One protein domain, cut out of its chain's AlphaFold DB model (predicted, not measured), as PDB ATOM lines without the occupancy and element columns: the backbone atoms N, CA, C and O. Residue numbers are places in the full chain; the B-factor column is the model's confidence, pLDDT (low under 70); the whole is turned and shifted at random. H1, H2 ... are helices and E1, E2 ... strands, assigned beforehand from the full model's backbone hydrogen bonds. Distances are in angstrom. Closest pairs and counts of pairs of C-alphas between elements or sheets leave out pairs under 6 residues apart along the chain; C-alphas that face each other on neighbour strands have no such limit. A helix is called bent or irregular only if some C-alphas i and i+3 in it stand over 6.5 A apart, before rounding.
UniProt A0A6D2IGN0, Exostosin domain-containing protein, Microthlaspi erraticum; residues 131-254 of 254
ATOM      1  N   VAL A 131      15.006  11.096  22.444       95.62
ATOM      2  CA  VAL A 131      14.592  12.225  21.604       95.62
ATOM      3  C   VAL A 131      15.382  13.451  22.038       95.62
ATOM      4  O   VAL A 131      15.308  13.846  23.207       95.62
ATOM      5  N   TYR A 132      16.142  14.038  21.114       95.38
ATOM      6  CA  TYR A 132      16.809  15.319  21.354       95.38
ATOM      7  C   TYR A 132      15.780  16.413  21.604       95.38
ATOM      8  O   TYR A 132      14.716  16.387  21.004       95.38
ATOM      9  N   LYS A 133      16.068  17.362  22.499       93.62
ATOM     10  CA  LYS A 133      15.113  18.406  22.933       93.62
ATOM     11  C   LYS A 133      15.487  19.804  22.453       93.62
ATOM     12  O   LYS A 133      14.785  20.774  22.720       93.62
ATOM     13  N   GLU A 134      16.637  19.905  21.814       94.44
ATOM     14  CA  GLU A 134      17.274  21.130  21.377       94.44
ATOM     15  C   GLU A 134      16.647  21.651  20.084       94.44
ATOM     16  O   GLU A 134      15.841  20.974  19.447       94.44
ATOM     17  N   GLY A 135      17.056  22.855  19.685       91.69
ATOM     18  CA  GLY A 135      16.636  23.488  18.439       91.69
ATOM     19  C   GLY A 135      15.429  24.413  18.586       91.69
ATOM     20  O   GLY A 135      14.802  24.509  19.644       91.69
ATOM     21  N   ASP A 136      15.126  25.142  17.511       92.44
ATOM     22  CA  ASP A 136      13.961  26.028  17.462       92.44
ATOM     23  C   ASP A 136      12.685  25.182  17.514       92.44
ATOM     24  O   ASP A 136      12.410  24.398  16.605       92.44
ATOM     25  N   LYS A 137      11.880  25.361  18.565       91.69
ATOM     26  CA  LYS A 137      10.633  24.614  18.770       91.69
ATOM     27  C   LYS A 137       9.657  24.745  17.606       91.69
ATOM     28  O   LYS A 137       8.900  23.813  17.370       91.69
ATOM     29  N   ARG A 138       9.683  25.864  16.875       90.81
ATOM     30  CA  ARG A 138       8.807  26.095  15.717       90.81
ATOM     31  C   ARG A 138       9.120  25.160  14.554       90.81
ATOM     32  O   ARG A 138       8.224  24.878  13.768       90.81
ATOM     33  N   ILE A 139      10.365  24.698  14.452       91.06
ATOM     34  CA  ILE A 139      10.842  23.850  13.355       91.06
ATOM     35  C   ILE A 139      11.068  22.417  13.837       91.06
ATOM     36  O   ILE A 139      10.600  21.472  13.210       91.06
ATOM     37  N   MET A 140      11.773  22.247  14.955       91.31
ATOM     38  CA  MET A 140      12.257  20.941  15.402       91.31
ATOM     39  C   MET A 140      11.195  20.133  16.143       91.31
ATOM     40  O   MET A 140      11.171  18.916  16.032       91.31
ATOM     41  N   HIS A 141      10.281  20.804  16.848       93.19
ATOM     42  CA  HIS A 141       9.323  20.164  17.761       93.19
ATOM     43  C   HIS A 141       7.867  20.492  17.431       93.19
ATOM     44  O   HIS A 141       6.994  20.342  18.282       93.19
ATOM     45  N   ASN A 142       7.598  20.983  16.220       93.19
ATOM     46  CA  ASN A 142       6.256  21.368  15.803       93.19
ATOM     47  C   ASN A 142       5.726  20.403  14.729       93.19
ATOM     48  O   ASN A 142       6.075  20.550  13.554       93.19
ATOM     49  N   PRO A 143       4.898  19.412  15.104       93.00
ATOM     50  CA  PRO A 143       4.427  18.399  14.174       93.00
ATOM     51  C   PRO A 143       3.346  18.936  13.229       93.00
ATOM     52  O   PRO A 143       2.379  19.574  13.648       93.00
ATOM     53  N   VAL A 144       3.442  18.578  11.947       92.00
ATOM     54  CA  VAL A 144       2.383  18.811  10.954       92.00
ATOM     55  C   VAL A 144       1.573  17.530  10.762       92.00
ATOM     56  O   VAL A 144       2.041  16.569  10.170       92.00
ATOM     57  N   LEU A 145       0.336  17.502  11.266       93.56
ATOM     58  CA  LEU A 145      -0.484  16.277  11.338       93.56
ATOM     59  C   LEU A 145      -1.388  16.030  10.118       93.56
ATOM     60  O   LEU A 145      -2.170  15.076  10.105       93.56
ATOM     61  N   ARG A 146      -1.341  16.911   9.113       90.12
ATOM     62  CA  ARG A 146      -2.228  16.890   7.940       90.12
ATOM     63  C   ARG A 146      -1.441  17.073   6.644       90.12
ATOM     64  O   ARG A 146      -0.372  17.674   6.637       90.12
ATOM     65  N   GLY A 147      -2.027  16.606   5.544       88.81
ATOM     66  CA  GLY A 147      -1.440  16.710   4.210       88.81
ATOM     67  C   GLY A 147      -0.304  15.715   3.978       88.81
ATOM     68  O   GLY A 147      -0.186  14.709   4.674       88.81
ATOM     69  N   ILE A 148       0.531  16.011   2.987       86.31
ATOM     70  CA  ILE A 148       1.623  15.136   2.532       86.31
ATOM     71  C   ILE A 148       2.743  14.947   3.574       86.31
ATOM     72  O   ILE A 148       3.435  13.934   3.565       86.31
ATOM     73  N   TYR A 149       2.846  15.865   4.543       87.94
ATOM     74  CA  TYR A 149       3.804  15.808   5.655       87.94
ATOM     75  C   TYR A 149       3.269  15.086   6.906       87.94
ATOM     76  O   TYR A 149       3.925  15.057   7.947       87.94
ATOM     77  N   ALA A 150       2.062  14.511   6.830       90.06
ATOM     78  CA  ALA A 150       1.382  13.965   8.000       90.06
ATOM     79  C   ALA A 150       2.154  12.819   8.666       90.06
ATOM     80  O   ALA A 150       2.158  12.739   9.889       90.06
ATOM     81  N   SER A 151       2.803  11.927   7.909       90.56
ATOM     82  CA  SER A 151       3.479  10.761   8.501       90.56
ATOM     83  C   SER A 151       4.655  11.148   9.405       90.56
ATOM     84  O   SER A 151       4.792  10.586  10.491       90.56
ATOM     85  N   GLU A 152       5.449  12.144   9.013       90.69
ATOM     86  CA  GLU A 152       6.523  12.734   9.823       90.69
ATOM     87  C   GLU A 152       5.967  13.401  11.084       90.69
ATOM     88  O   GLU A 152       6.407  13.100  12.196       90.69
ATOM     89  N   GLY A 153       4.945  14.251  10.936       92.94
ATOM     90  CA  GLY A 153       4.335  14.927  12.080       92.94
ATOM     91  C   GLY A 153       3.669  13.960  13.058       92.94
ATOM     92  O   GLY A 153       3.800  14.124  14.269       92.94
ATOM     93  N   TRP A 154       2.998  12.914  12.566       94.19
ATOM     94  CA  TRP A 154       2.422  11.873  13.419       94.19
ATOM     95  C   TRP A 154       3.497  11.088  14.163       94.19
ATOM     96  O   TRP A 154       3.317  10.823  15.351       94.19
ATOM     97  N   PHE A 155       4.617  10.761  13.511       93.56
ATOM     98  CA  PHE A 155       5.747  10.126  14.184       93.56
ATOM     99  C   PHE A 155       6.254  11.005  15.331       93.56
ATOM    100  O   PHE A 155       6.314  10.550  16.472       93.56
ATOM    101  N   MET A 156       6.528  12.281  15.056       93.75
ATOM    102  CA  MET A 156       6.974  13.239  16.068       93.75
ATOM    103  C   MET A 156       5.974  13.353  17.229       93.75
ATOM    104  O   MET A 156       6.369  13.256  18.387       93.75
ATOM    105  N   ASN A 157       4.677  13.465  16.936       93.62
ATOM    106  CA  ASN A 157       3.623  13.550  17.947       93.62
ATOM    107  C   ASN A 157       3.535  12.289  18.825       93.62
ATOM    108  O   ASN A 157       3.323  12.375  20.034       93.62
ATOM    109  N   VAL A 158       3.731  11.101  18.244       93.12
ATOM    110  CA  VAL A 158       3.809   9.855  19.019       93.12
ATOM    111  C   VAL A 158       5.044   9.868  19.920       93.12
ATOM    112  O   VAL A 158       4.938   9.508  21.095       93.12
ATOM    113  N   MET A 159       6.197  10.313  19.418       93.50
ATOM    114  CA  MET A 159       7.444  10.406  20.188       93.50
ATOM    115  C   MET A 159       7.387  11.446  21.313       93.50
ATOM    116  O   MET A 159       7.970  11.216  22.366       93.50
ATOM    117  N   ASP A 160       6.643  12.536  21.146       89.62
ATOM    118  CA  ASP A 160       6.465  13.550  22.193       89.62
ATOM    119  C   ASP A 160       5.380  13.176  23.223       89.62
ATOM    120  O   ASP A 160       5.267  13.771  24.294       89.62
ATOM    121  N   SER A 161       4.571  12.148  22.944       86.81
ATOM    122  CA  SER A 161       3.491  11.763  23.853       86.81
ATOM    123  C   SER A 161       4.018  11.295  25.221       86.81
ATOM    124  O   SER A 161       4.865  10.407  25.336       86.81
ATOM    125  N   ASN A 162       3.447  11.855  26.294       76.38
ATOM    126  CA  ASN A 162       3.862  11.590  27.681       76.38
ATOM    127  C   ASN A 162       3.816  10.104  28.089       76.38
ATOM    128  O   ASN A 162       4.474   9.719  29.053       76.38
ATOM    129  N   ASN A 163       3.041   9.276  27.381       80.44
ATOM    130  CA  ASN A 163       2.862   7.855  27.679       80.44
ATOM    131  C   ASN A 163       3.516   6.934  26.632       80.44
ATOM    132  O   ASN A 163       3.085   5.793  26.436       80.44
ATOM    133  N   ASN A 164       4.548   7.417  25.934       87.44
ATOM    134  CA  ASN A 164       5.260   6.619  24.949       87.44
ATOM    135  C   ASN A 164       6.240   5.631  25.613       87.44
ATOM    136  O   ASN A 164       7.288   6.010  26.135       87.44
ATOM    137  N   ARG A 165       5.933   4.329  25.522       90.19
ATOM    138  CA  ARG A 165       6.783   3.239  26.042       90.19
ATOM    139  C   ARG A 165       8.140   3.111  25.341       90.19
ATOM    140  O   ARG A 165       9.041   2.475  25.889       90.19
ATOM    141  N   PHE A 166       8.274   3.659  24.137       93.31
ATOM    142  CA  PHE A 166       9.490   3.612  23.334       93.31
ATOM    143  C   PHE A 166      10.476   4.709  23.719       93.31
ATOM    144  O   PHE A 166      11.651   4.579  23.407       93.31
ATOM    145  N   VAL A 167      10.053   5.768  24.410       95.31
ATOM    146  CA  VAL A 167      10.935   6.901  24.709       95.31
ATOM    147  C   VAL A 167      11.634   6.718  26.050       95.31
ATOM    148  O   VAL A 167      11.026   6.349  27.053       95.31
ATOM    149  N   THR A 168      12.938   6.989  26.075       93.88
ATOM    150  CA  THR A 168      13.746   7.021  27.298       93.88
ATOM    151  C   THR A 168      14.355   8.403  27.504       93.88
ATOM    152  O   THR A 168      14.790   9.058  26.561       93.88
ATOM    153  N   LYS A 169      14.411   8.847  28.765       92.56
ATOM    154  CA  LYS A 169      15.153  10.055  29.172       92.56
ATOM    155  C   LYS A 169      16.624   9.759  29.470       92.56
ATOM    156  O   LYS A 169      17.425  10.681  29.555       92.56
ATOM    157  N   ASP A 170      16.946   8.486  29.666       92.69
ATOM    158  CA  ASP A 170      18.285   8.000  29.964       92.69
ATOM    159  C   ASP A 170      18.951   7.544  28.653       92.69
ATOM    160  O   ASP A 170      18.498   6.547  28.074       92.69
ATOM    161  N   PRO A 171      19.985   8.259  28.166       91.81
ATOM    162  CA  PRO A 171      20.655   7.941  26.907       91.81
ATOM    163  C   PRO A 171      21.442   6.624  26.968       91.81
ATOM    164  O   PRO A 171      21.659   6.003  25.930       91.81
ATOM    165  N   SER A 172      21.824   6.144  28.160       90.06
ATOM    166  CA  SER A 172      22.536   4.864  28.306       90.06
ATOM    167  C   SER A 172      21.664   3.662  27.931       90.06
ATOM    168  O   SER A 172      22.164   2.654  27.443       90.06
ATOM    169  N   LYS A 173      20.343   3.795  28.092       91.50
ATOM    170  CA  LYS A 173      19.346   2.769  27.750       91.50
ATOM    171  C   LYS A 173      18.825   2.898  26.323       91.50
ATOM    172  O   LYS A 173      17.996   2.092  25.906       91.50
ATOM    173  N   ALA A 174      19.226   3.942  25.601       93.94
ATOM    174  CA  ALA A 174      18.731   4.222  24.264       93.94
ATOM    175  C   ALA A 174      19.446   3.357  23.220       93.94
ATOM    176  O   ALA A 174      20.676   3.306  23.158       93.94
ATOM    177  N   HIS A 175      18.650   2.719  22.365       92.38
ATOM    178  CA  HIS A 175      19.121   1.959  21.212       92.38
ATOM    179  C   HIS A 175      19.298   2.866  19.993       92.38
ATOM    180  O   HIS A 175      20.219   2.656  19.214       92.38
ATOM    181  N   LEU A 176      18.421   3.864  19.846       94.06
ATOM    182  CA  LEU A 176      18.440   4.837  18.759       94.06
ATOM    183  C   LEU A 176      18.251   6.257  19.303       94.06
ATOM    184  O   LEU A 176      17.586   6.451  20.326       94.06
ATOM    185  N   PHE A 177      18.773   7.244  18.583       94.44
ATOM    186  CA  PHE A 177      18.590   8.664  18.870       94.44
ATOM    187  C   PHE A 177      17.812   9.331  17.750       94.44
ATOM    188  O   PHE A 177      18.252   9.371  16.605       94.44
ATOM    189  N   TYR A 178      16.648   9.860  18.093       95.25
ATOM    190  CA  TYR A 178      15.793  10.572  17.165       95.25
ATOM    191  C   TYR A 178      16.120  12.063  17.182       95.25
ATOM    192  O   TYR A 178      16.086  12.699  18.240       95.25
ATOM    193  N   LEU A 179      16.403  12.609  16.001       94.12
ATOM    194  CA  LEU A 179      16.491  14.040  15.744       94.12
ATOM    195  C   LEU A 179      15.118  14.512  15.250       94.12
ATOM    196  O   LEU A 179      14.783  14.280  14.083       94.12
ATOM    197  N   PRO A 180      14.305  15.141  16.115       93.44
ATOM    198  CA  PRO A 180      13.013  15.640  15.692       93.44
ATOM    199  C   PRO A 180      13.225  16.839  14.769       93.44
ATOM    200  O   PRO A 180      13.983  17.753  15.083       93.44
ATOM    201  N   PHE A 181      12.593  16.809  13.601       89.50
ATOM    202  CA  PHE A 181      12.549  17.942  12.687       89.50
ATOM    203  C   PHE A 181      11.249  17.900  11.894       89.50
ATOM    204  O   PHE A 181      10.734  16.813  11.622       89.50
ATOM    205  N   SER A 182      10.715  19.073  11.550       90.19
ATOM    206  CA  SER A 182       9.630  19.171  10.586       90.19
ATOM    207  C   SER A 182      10.119  19.771   9.278       90.19
ATOM    208  O   SER A 182      10.465  20.953   9.220       90.19
ATOM    209  N   SER A 183      10.067  18.966   8.221       87.12
ATOM    210  CA  SER A 183      10.297  19.359   6.835       87.12
ATOM    211  C   SER A 183       9.448  20.588   6.496       87.12
ATOM    212  O   SER A 183       9.955  21.671   6.213       87.12
ATOM    213  N   ARG A 184       8.126  20.487   6.664       89.19
ATOM    214  CA  ARG A 184       7.215  21.587   6.331       89.19
ATOM    215  C   ARG A 184       7.535  22.887   7.073       89.19
ATOM    216  O   ARG A 184       7.478  23.958   6.473       89.19
ATOM    217  N   MET A 185       7.854  22.813   8.363       91.50
ATOM    218  CA  MET A 185       8.164  24.013   9.144       91.50
ATOM    219  C   MET A 185       9.527  24.603   8.789       91.50
ATOM    220  O   MET A 185       9.676  25.825   8.790       91.50
ATOM    221  N   LEU A 186      10.506  23.758   8.463       88.81
ATOM    222  CA  LEU A 186      11.832  24.184   8.033       88.81
ATOM    223  C   LEU A 186      11.751  24.966   6.715       88.81
ATOM    224  O   LEU A 186      12.303  26.061   6.621       88.81
ATOM    225  N   GLU A 187      11.001  24.446   5.739       86.56
ATOM    226  CA  GLU A 187      10.710  25.138   4.478       86.56
ATOM    227  C   GLU A 187       9.976  26.460   4.735       86.56
ATOM    228  O   GLU A 187      10.471  27.521   4.360       86.56
ATOM    229  N   ALA A 188       8.839  26.414   5.439       89.12
ATOM    230  CA  ALA A 188       7.990  27.584   5.658       89.12
ATOM    231  C   ALA A 188       8.693  28.724   6.415       89.12
ATOM    232  O   ALA A 188       8.308  29.881   6.269       89.12
ATOM    233  N   THR A 189       9.701  28.407   7.233       90.19
ATOM    234  CA  THR A 189      10.397  29.406   8.056       90.19
ATOM    235  C   THR A 189      11.650  29.965   7.383       90.19
ATOM    236  O   THR A 189      11.987  31.124   7.611       90.19
ATOM    237  N   LEU A 190      12.380  29.157   6.602       89.06
ATOM    238  CA  LEU A 190      13.731  29.509   6.138       89.06
ATOM    239  C   LEU A 190      13.888  29.580   4.620       89.06
ATOM    240  O   LEU A 190      14.902  30.111   4.147       89.06
ATOM    241  N   TYR A 191      12.950  29.024   3.854       85.12
ATOM    242  CA  TYR A 191      13.025  29.078   2.402       85.12
ATOM    243  C   TYR A 191      12.665  30.475   1.899       85.12
ATOM    244  O   TYR A 191      11.641  31.049   2.264       85.12
ATOM    245  N   VAL A 192      13.521  31.018   1.036       87.94
ATOM    246  CA  VAL A 192      13.278  32.297   0.368       87.94
ATOM    247  C   VAL A 192      12.670  31.992  -0.993       87.94
ATOM    248  O   VAL A 192      13.319  31.351  -1.828       87.94
ATOM    249  N   GLN A 193      11.432  32.439  -1.210       84.06
ATOM    250  CA  GLN A 193      10.734  32.285  -2.489       84.06
ATOM    251  C   GLN A 193      11.579  32.844  -3.644       84.06
ATOM    252  O   GLN A 193      12.334  33.798  -3.461       84.06
ATOM    253  N   ASP A 194      11.515  32.183  -4.801       82.38
ATOM    254  CA  ASP A 194      12.250  32.515  -6.036       82.38
ATOM    255  C   ASP A 194      13.789  32.533  -5.944       82.38
ATOM    256  O   ASP A 194      14.480  32.785  -6.929       82.38
ATOM    257  N   SER A 195      14.371  32.203  -4.785       85.25
ATOM    258  CA  SER A 195      15.831  32.144  -4.628       85.25
ATOM    259  C   SER A 195      16.458  30.901  -5.263       85.25
ATOM    260  O   SER A 195      17.664  30.884  -5.519       85.25
ATOM    261  N   HIS A 196      15.666  29.834  -5.434       79.56
ATOM    262  CA  HIS A 196      16.120  28.488  -5.802       79.56
ATOM    263  C   HIS A 196      17.299  27.972  -4.949       79.56
ATOM    264  O   HIS A 196      18.039  27.073  -5.356       79.56
ATOM    265  N   SER A 197      17.499  28.535  -3.750       79.75
ATOM    266  CA  SER A 197      18.660  28.270  -2.908       79.75
ATOM    267  C   SER A 197      18.255  27.647  -1.581       79.75
ATOM    268  O   SER A 197      17.520  28.228  -0.789       79.75
ATOM    269  N   HIS A 198      18.836  26.487  -1.285       78.25
ATOM    270  CA  HIS A 198      18.607  25.757  -0.036       78.25
ATOM    271  C   HIS A 198      19.668  26.061   1.037       78.25
ATOM    272  O   HIS A 198      19.721  25.402   2.074       78.25
ATOM    273  N   ARG A 199      20.538  27.058   0.811       83.69
ATOM    274  CA  ARG A 199      21.684  27.355   1.692       83.69
ATOM    275  C   ARG A 199      21.273  27.661   3.131       83.69
ATOM    276  O   ARG A 199      21.942  27.197   4.048       83.69
ATOM    277  N   ASN A 200      20.177  28.393   3.327       86.31
ATOM    278  CA  ASN A 200      19.684  28.746   4.661       86.31
ATOM    279  C   ASN A 200      19.221  27.510   5.442       86.31
ATOM    280  O   ASN A 200      19.535  27.377   6.620       86.31
ATOM    281  N   LEU A 201      18.535  26.587   4.763       86.00
ATOM    282  CA  LEU A 201      18.040  25.344   5.351       86.00
ATOM    283  C   LEU A 201      19.214  24.452   5.754       86.00
ATOM    284  O   LEU A 201      19.283  24.002   6.892       86.00
ATOM    285  N   ILE A 202      20.173  24.265   4.839       83.94
ATOM    286  CA  ILE A 202      21.396  23.491   5.091       83.94
ATOM    287  C   ILE A 202      22.177  24.085   6.262       83.94
ATOM    288  O   ILE A 202      22.638  23.346   7.127       83.94
ATOM    289  N   LYS A 203      22.330  25.412   6.299       88.19
ATOM    290  CA  LYS A 203      23.040  26.093   7.380       88.19
ATOM    291  C   LYS A 203      22.359  25.872   8.730       88.19
ATOM    292  O   LYS A 203      23.023  25.435   9.655       88.19
ATOM    293  N   PHE A 204      21.052  26.104   8.822       90.00
ATOM    294  CA  PHE A 204      20.299  25.896  10.062       90.00
ATOM    295  C   PHE A 204      20.439  24.467  10.592       90.00
ATOM    296  O   PHE A 204      20.649  24.239  11.780       90.00
ATOM    297  N   LEU A 205      20.336  23.504   9.683       88.31
ATOM    298  CA  LEU A 205      20.468  22.092   9.978       88.31
ATOM    299  C   LEU A 205      21.892  21.736  10.467       88.31
ATOM    300  O   LEU A 205      22.029  20.996  11.439       88.31
ATOM    301  N   LYS A 206      22.944  22.306   9.864       88.50
ATOM    302  CA  LYS A 206      24.330  22.161  10.349       88.50
ATOM    303  C   LYS A 206      24.520  22.765  11.737       88.50
ATOM    304  O   LYS A 206      24.997  22.078  12.631       88.50
ATOM    305  N   ASP A 207      24.060  24.000  11.933       91.88
ATOM    306  CA  ASP A 207      24.154  24.698  13.218       91.88
ATOM    307  C   ASP A 207      23.442  23.901  14.338       91.88
ATOM    308  O   ASP A 207      23.880  23.885  15.489       91.88
ATOM    309  N   TYR A 208      22.353  23.196  14.004       91.88
ATOM    310  CA  TYR A 208      21.654  22.301  14.926       91.88
ATOM    311  C   TYR A 208      22.477  21.066  15.315       91.88
ATOM    312  O   TYR A 208      22.518  20.719  16.497       91.88
ATOM    313  N   ILE A 209      23.136  20.407  14.357       89.56
ATOM    314  CA  ILE A 209      24.018  19.272  14.665       89.56
ATOM    315  C   ILE A 209      25.197  19.729  15.506       89.56
ATOM    316  O   ILE A 209      25.468  19.101  16.523       89.56
ATOM    317  N   ASP A 210      25.850  20.829  15.131       90.81
ATOM    318  CA  ASP A 210      26.987  21.376  15.875       90.81
ATOM    319  C   ASP A 210      26.603  21.652  17.336       90.81
ATOM    320  O   ASP A 210      27.348  21.358  18.272       90.81
ATOM    321  N   LEU A 211      25.387  22.155  17.564       93.44
ATOM    322  CA  LEU A 211      24.851  22.343  18.907       93.44
ATOM    323  C   LEU A 211      24.674  21.011  19.659       93.44
ATOM    324  O   LEU A 211      25.026  20.918  20.838       93.44
ATOM    325  N   ILE A 212      24.118  19.985  19.013       93.12
ATOM    326  CA  ILE A 212      23.900  18.674  19.637       93.12
ATOM    327  C   ILE A 212      25.221  17.959  19.912       93.12
ATOM    328  O   ILE A 212      25.399  17.434  21.013       93.12
ATOM    329  N   SER A 213      26.142  17.955  18.951       91.44
ATOM    330  CA  SER A 213      27.422  17.253  19.033       91.44
ATOM    331  C   SER A 213      28.290  17.794  20.169       91.44
ATOM    332  O   SER A 213      28.916  17.020  20.894       91.44
ATOM    333  N   VAL A 214      28.252  19.111  20.402       92.75
ATOM    334  CA  VAL A 214      28.927  19.762  21.533       92.75
ATOM    335  C   VAL A 214      28.208  19.490  22.855       92.75
ATOM    336  O   VAL A 214      28.852  19.291  23.888       92.75
ATOM    337  N   LYS A 215      26.872  19.491  22.858       94.56
ATOM    338  CA  LYS A 215      26.083  19.364  24.090       94.56
ATOM    339  C   LYS A 215      26.047  17.940  24.641       94.56
ATOM    340  O   LYS A 215      25.993  17.765  25.860       94.56
ATOM    341  N   TYR A 216      26.037  16.934  23.771       92.50
ATOM    342  CA  TYR A 216      25.805  15.543  24.143       92.50
ATOM    343  C   TYR A 216      27.033  14.668  23.883       92.50
ATOM    344  O   TYR A 216      27.287  14.286  22.743       92.50
ATOM    345  N   PRO A 217      27.747  14.226  24.938       88.69
ATOM    346  CA  PRO A 217      28.952  13.403  24.790       88.69
ATOM    347  C   PRO A 217      28.725  12.066  24.070       88.69
ATOM    348  O   PRO A 217      29.660  11.477  23.538       88.69
ATOM    349  N   PHE A 218      27.486  11.567  24.064       89.06
ATOM    350  CA  PHE A 218      27.119  10.310  23.412       89.06
ATOM    351  C   PHE A 218      26.828  10.447  21.909       89.06
ATOM    352  O   PHE A 218      26.632   9.417  21.265       89.06
ATOM    353  N   TRP A 219      26.834  11.661  21.341       88.75
ATOM    354  CA  TRP A 219      26.636  11.895  19.902       88.75
ATOM    355  C   TRP A 219      27.592  11.043  19.053       88.75
ATOM    356  O   TRP A 219      27.177  10.269  18.193       88.75
ATOM    357  N   ASN A 220      28.888  11.085  19.377       84.44
ATOM    358  CA  ASN A 220      29.920  10.376  18.618       84.44
ATOM    359  C   ASN A 220      30.160   8.928  19.096       84.44
ATOM    360  O   ASN A 220      31.192   8.336  18.791       84.44
ATOM    361  N   ARG A 221      29.234   8.316  19.853       85.31
ATOM    362  CA  ARG A 221      29.444   6.947  20.372       85.31
ATOM    363  C   ARG A 221      29.453   5.883  19.264       85.31
ATOM    364  O   ARG A 221      30.106   4.856  19.405       85.31
ATOM    365  N   THR A 222      28.724   6.128  18.174       84.19
ATOM    366  CA  THR A 222      28.681   5.266  16.976       84.19
ATOM    367  C   THR A 222      29.061   6.015  15.697       84.19
ATOM    368  O   THR A 222      28.817   5.515  14.596       84.19
ATOM    369  N   SER A 223      29.601   7.233  15.831       80.69
ATOM    370  CA  SER A 223      29.783   8.163  14.708       80.69
ATOM    371  C   SER A 223      28.499   8.331  13.881       80.69
ATOM    372  O   SER A 223      28.517   8.218  12.657       80.69
ATOM    373  N   GLY A 224      27.364   8.509  14.566       78.69
ATOM    374  CA  GLY A 224      26.062   8.777  13.952       78.69
ATOM    375  C   GLY A 224      25.265   7.554  13.469       78.69
ATOM    376  O   GLY A 224      24.115   7.703  13.074       78.69
ATOM    377  N   ALA A 225      25.795   6.327  13.521       84.00
ATOM    378  CA  ALA A 225      25.103   5.149  12.974       84.00
ATOM    379  C   ALA A 225      23.786   4.772  13.689       84.00
ATOM    380  O   ALA A 225      22.957   4.059  13.128       84.00
ATOM    381  N   ASP A 226      23.602   5.220  14.928       89.38
ATOM    382  CA  ASP A 226      22.393   5.011  15.733       89.38
ATOM    383  C   ASP A 226      21.511   6.262  15.850       89.38
ATOM    384  O   ASP A 226      20.532   6.269  16.601       89.38
ATOM    385  N   HIS A 227      21.844   7.312  15.106       90.62
ATOM    386  CA  HIS A 227      21.073   8.539  15.016       90.62
ATOM    387  C   HIS A 227      20.198   8.495  13.765       90.62
ATOM    388  O   HIS A 227      20.620   8.029  12.708       90.62
ATOM    389  N   PHE A 228      18.958   8.954  13.879       91.19
ATOM    390  CA  PHE A 228      18.017   8.926  12.769       91.19
ATOM    391  C   PHE A 228      17.056  10.110  12.804       91.19
ATOM    392  O   PHE A 228      16.786  10.710  13.845       91.19
ATOM    393  N   LEU A 229      16.498  10.397  11.636       89.25
ATOM    394  CA  LEU A 229      15.416  11.345  11.432       89.25
ATOM    395  C   LEU A 229      14.313  10.684  10.607       89.25
ATOM    396  O   LEU A 229      14.523   9.642   9.987       89.25
ATOM    397  N   VAL A 230      13.132  11.288  10.613       89.31
ATOM    398  CA  VAL A 230      11.982  10.829   9.832       89.31
ATOM    399  C   VAL A 230      11.599  11.961   8.905       89.31
ATOM    400  O   VAL A 230      11.388  13.064   9.387       89.31
ATOM    401  N   ALA A 231      11.533  11.685   7.606       82.12
ATOM    402  CA  ALA A 231      11.194  12.666   6.586       82.12
ATOM    403  C   ALA A 231      10.032  12.156   5.726       82.12
ATOM    404  O   ALA A 231       9.987  10.970   5.381       82.12
ATOM    405  N   CYS A 232       9.112  13.041   5.348       80.38
ATOM    406  CA  CYS A 232       8.137  12.749   4.293       80.38
ATOM    407  C   CYS A 232       8.769  12.874   2.893       80.38
ATOM    408  O   CYS A 232       9.704  13.641   2.677       80.38
ATOM    409  N   HIS A 233       8.240  12.113   1.931       66.00
ATOM    410  CA  HIS A 233       8.850  11.890   0.612       66.00
ATOM    411  C   HIS A 233       9.025  13.133  -0.282       66.00
ATOM    412  O   HIS A 233       9.840  13.102  -1.202       66.00
ATOM    413  N   ASP A 234       8.312  14.227  -0.013       62.59
ATOM    414  CA  ASP A 234       8.302  15.409  -0.887       62.59
ATOM    415  C   ASP A 234       9.519  16.318  -0.699       62.59
ATOM    416  O   ASP A 234       9.842  17.107  -1.583       62.59
ATOM    417  N   TRP A 235      10.247  16.171   0.413       56.03
ATOM    418  CA  TRP A 235      11.483  16.919   0.653       56.03
ATOM    419  C   TRP A 235      12.621  16.495  -0.288       56.03
ATOM    420  O   TRP A 235      13.512  17.282  -0.596       56.03
ATOM    421  N   VAL A 236      12.609  15.238  -0.745       51.16
ATOM    422  CA  VAL A 236      13.715  14.654  -1.518       51.16
ATOM    423  C   VAL A 236      13.619  15.003  -3.009       51.16
ATOM    424  O   VAL A 236      14.640  15.071  -3.680       51.16
ATOM    425  N   MET A 237      12.424  15.285  -3.539       43.41
ATOM    426  CA  MET A 237      12.203  15.402  -4.992       43.41
ATOM    427  C   MET A 237      12.298  16.822  -5.579       43.41
ATOM    428  O   MET A 237      12.185  16.973  -6.793       43.41
ATOM    429  N   SER A 238      12.516  17.867  -4.776       48.59
ATOM    430  CA  SER A 238      12.566  19.261  -5.263       48.59
ATOM    431  C   SER A 238      13.958  19.903  -5.239       48.59
ATOM    432  O   SER A 238      14.116  21.041  -5.685       48.59
ATOM    433  N   SER A 239      14.989  19.191  -4.768       46.41
ATOM    434  CA  SER A 239      16.348  19.728  -4.680       46.41
ATOM    435  C   SER A 239      17.332  18.871  -5.484       46.41
ATOM    436  O   SER A 239      17.601  17.743  -5.077       46.41
ATOM    437  N   PRO A 240      17.977  19.397  -6.546       46.78
ATOM    438  CA  PRO A 240      19.067  18.697  -7.241       46.78
ATOM    439  C   PRO A 240      20.331  18.512  -6.367       46.78
ATOM    440  O   PRO A 240      21.366  18.062  -6.844       46.78
ATOM    441  N   LEU A 241      20.264  18.878  -5.078       43.59
ATOM    442  CA  LEU A 241      21.280  18.619  -4.055       43.59
ATOM    443  C   LEU A 241      20.970  17.378  -3.189       43.59
ATOM    444  O   LEU A 241      21.801  17.020  -2.358       43.59
ATOM    445  N   PHE A 242      19.802  16.741  -3.355       47.06
ATOM    446  CA  PHE A 242      19.324  15.614  -2.535       47.06
ATOM    447  C   PHE A 242      19.045  14.326  -3.329       47.06
ATOM    448  O   PHE A 242      18.442  13.398  -2.796       47.06
ATOM    449  N   ASP A 243      19.573  14.209  -4.550       40.47
ATOM    450  CA  ASP A 243      19.622  12.923  -5.272       40.47
ATOM    451  C   ASP A 243      20.535  11.889  -4.593       40.47
ATOM    452  O   ASP A 243      20.594  10.727  -4.993       40.47
ATOM    453  N   ASP A 244      21.233  12.288  -3.532       39.66
ATOM    454  CA  ASP A 244      22.127  11.425  -2.798       39.66
ATOM    455  C   ASP A 244      21.611  11.259  -1.367       39.66
ATOM    456  O   ASP A 244      21.694  12.158  -0.528       39.66
ATOM    457  N   VAL A 245      21.133  10.053  -1.050       43.34
ATOM    458  CA  VAL A 245      20.918   9.576   0.330       43.34
ATOM    459  C   VAL A 245      22.168   9.862   1.195       43.34
ATOM    460  O   VAL A 245      22.077  10.022   2.410       43.34
ATOM    461  N   THR A 246      23.330  10.020   0.550       42.31
ATOM    462  CA  THR A 246      24.597  10.521   1.086       42.31
ATOM    463  C   THR A 246      24.490  11.852   1.834       42.31
ATOM    464  O   THR A 246      25.139  11.961   2.861       42.31
ATOM    465  N   PHE A 247      23.657  12.832   1.452       48.81
ATOM    466  CA  PHE A 247      23.569  14.080   2.232       48.81
ATOM    467  C   PHE A 247      23.017  13.825   3.635       48.81
ATOM    468  O   PHE A 247      23.578  14.333   4.588       48.81
ATOM    469  N   LEU A 248      21.988  12.987   3.794       50.56
ATOM    470  CA  LEU A 248      21.455  12.610   5.113       50.56
ATOM    471  C   LEU A 248      22.442  11.757   5.927       50.56
ATOM    472  O   LEU A 248      22.547  11.926   7.141       50.56
ATOM    473  N   TYR A 249      23.181  10.863   5.264       46.44
ATOM    474  CA  TYR A 249      24.219  10.051   5.908       46.44
ATOM    475  C   TYR A 249      25.452  10.864   6.322       46.44
ATOM    476  O   TYR A 249      25.993  10.613   7.392       46.44
ATOM    477  N   GLU A 250      25.897  11.821   5.506       50.75
ATOM    478  CA  GLU A 250      26.970  12.766   5.839       50.75
ATOM    479  C   GLU A 250      26.492  13.760   6.898       50.75
ATOM    480  O   GLU A 250      27.213  14.040   7.844       50.75
ATOM    481  N   PHE A 251      25.241  14.212   6.817       55.81
ATOM    482  CA  PHE A 251      24.628  15.114   7.786       55.81
ATOM    483  C   PHE A 251      24.636  14.530   9.202       55.81
ATOM    484  O   PHE A 251      25.000  15.214  10.142       55.81
ATOM    485  N   ILE A 252      24.315  13.248   9.369       57.53
ATOM    486  CA  ILE A 252      24.369  12.594  10.686       57.53
ATOM    487  C   ILE A 252      25.815  12.250  11.121       57.53
ATOM    488  O   ILE A 252      26.066  12.042  12.308       57.53
ATOM    489  N   LYS A 253      26.769  12.176  10.184       49.34
ATOM    490  CA  LYS A 253      28.179  11.833  10.451       49.34
ATOM    491  C   LYS A 253      29.104  13.033  10.687       49.34
ATOM    492  O   LYS A 253      30.229  12.801  11.133       49.34
ATOM    493  N   MET A 254      28.673  14.253  10.356       46.03
ATOM    494  CA  MET A 254      29.374  15.503  10.692       46.03
ATOM    495  C   MET A 254      29.358  15.749  12.206       46.03
ATOM    496  O   MET A 254      30.416  16.180  12.712       46.03
TER     497      MET A 254
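This is residues 131 to 254 of the 254 residues of the protein "Exostosin domain-containing protein" of Microthlaspi erraticum (UniProt A0A6D2IGN0). Two long helices, H2 and H4, run much the same way on opposite sides of a core of loops, in which residues 179 to 182 and 228 to 231 pass between them. H3 bridges the two helices crosswise, H1 packs on H3, and H5 lies beside H4. The printed part has 124 residues, with H1, H2, E1, H3, H4 and H5 in that order. It is mostly helix, though under half of the residues are in named elements. The whole is compact, with a radius of gyration of the C-alphas of 14.5 A and spans of 45 by 31 by 23 A.

H1 is residues 137 to 140, from C-alpha 137 at (10.633, 24.614, 18.770). H2, residues 147 to 160, is 19.9 A long and irregular: C-alphas 148 and 151 are 7.6 A apart. E1 is residues 176 to 178, 6.5 A long, and H3 residues 183 to 190, 10.7 A. H4, residues 199 to 215, is 24.2 A long. H5, residues 245 to 253, is 12.7 A long and ends with C-alpha 253 at (28.179, 11.833, 10.451).

H1 touches H3, the closest C-alphas being those of Ile 139 and Met 185, 5.0 A apart. H2 and H3 are close but not clearly touching, with C-alphas of Tyr 149 and Arg 184 closest at 6.7 A, and about perpendicular at 81 degrees. H4 touches H3 with residues 200 to 201 alone, C-alphas of Leu 190 and Leu 201 being closest at 6.0 A, about perpendicular at 73 degrees. H4 and H5 are close but not clearly touching, with C-alphas of Lys 206 and Phe 251 closest at 7.5 A; they run the same way at a shallow tilt of 34 degrees, only just short of steep. H2 and H4 are apart. E1 pairs with no named strand, but its residues 177 to 178 pair with residues 227 to 228, parallel. Every O i to N i+4 pair is within hydrogen-bond range in H3, H4 and H5, and 8 of 10 are in H2; H1 is too short for such a pair.

The C-alphas farthest apart are those of Lys 173 and Asp 194, 45.6 A. The printed part has no cut. The links H2 to E1, residues 161 to 175, and H4 to H5, residues 216 to 244, are long. Mean pLDDT of the printed part is 82.3; residues 233 to 254 are under 70.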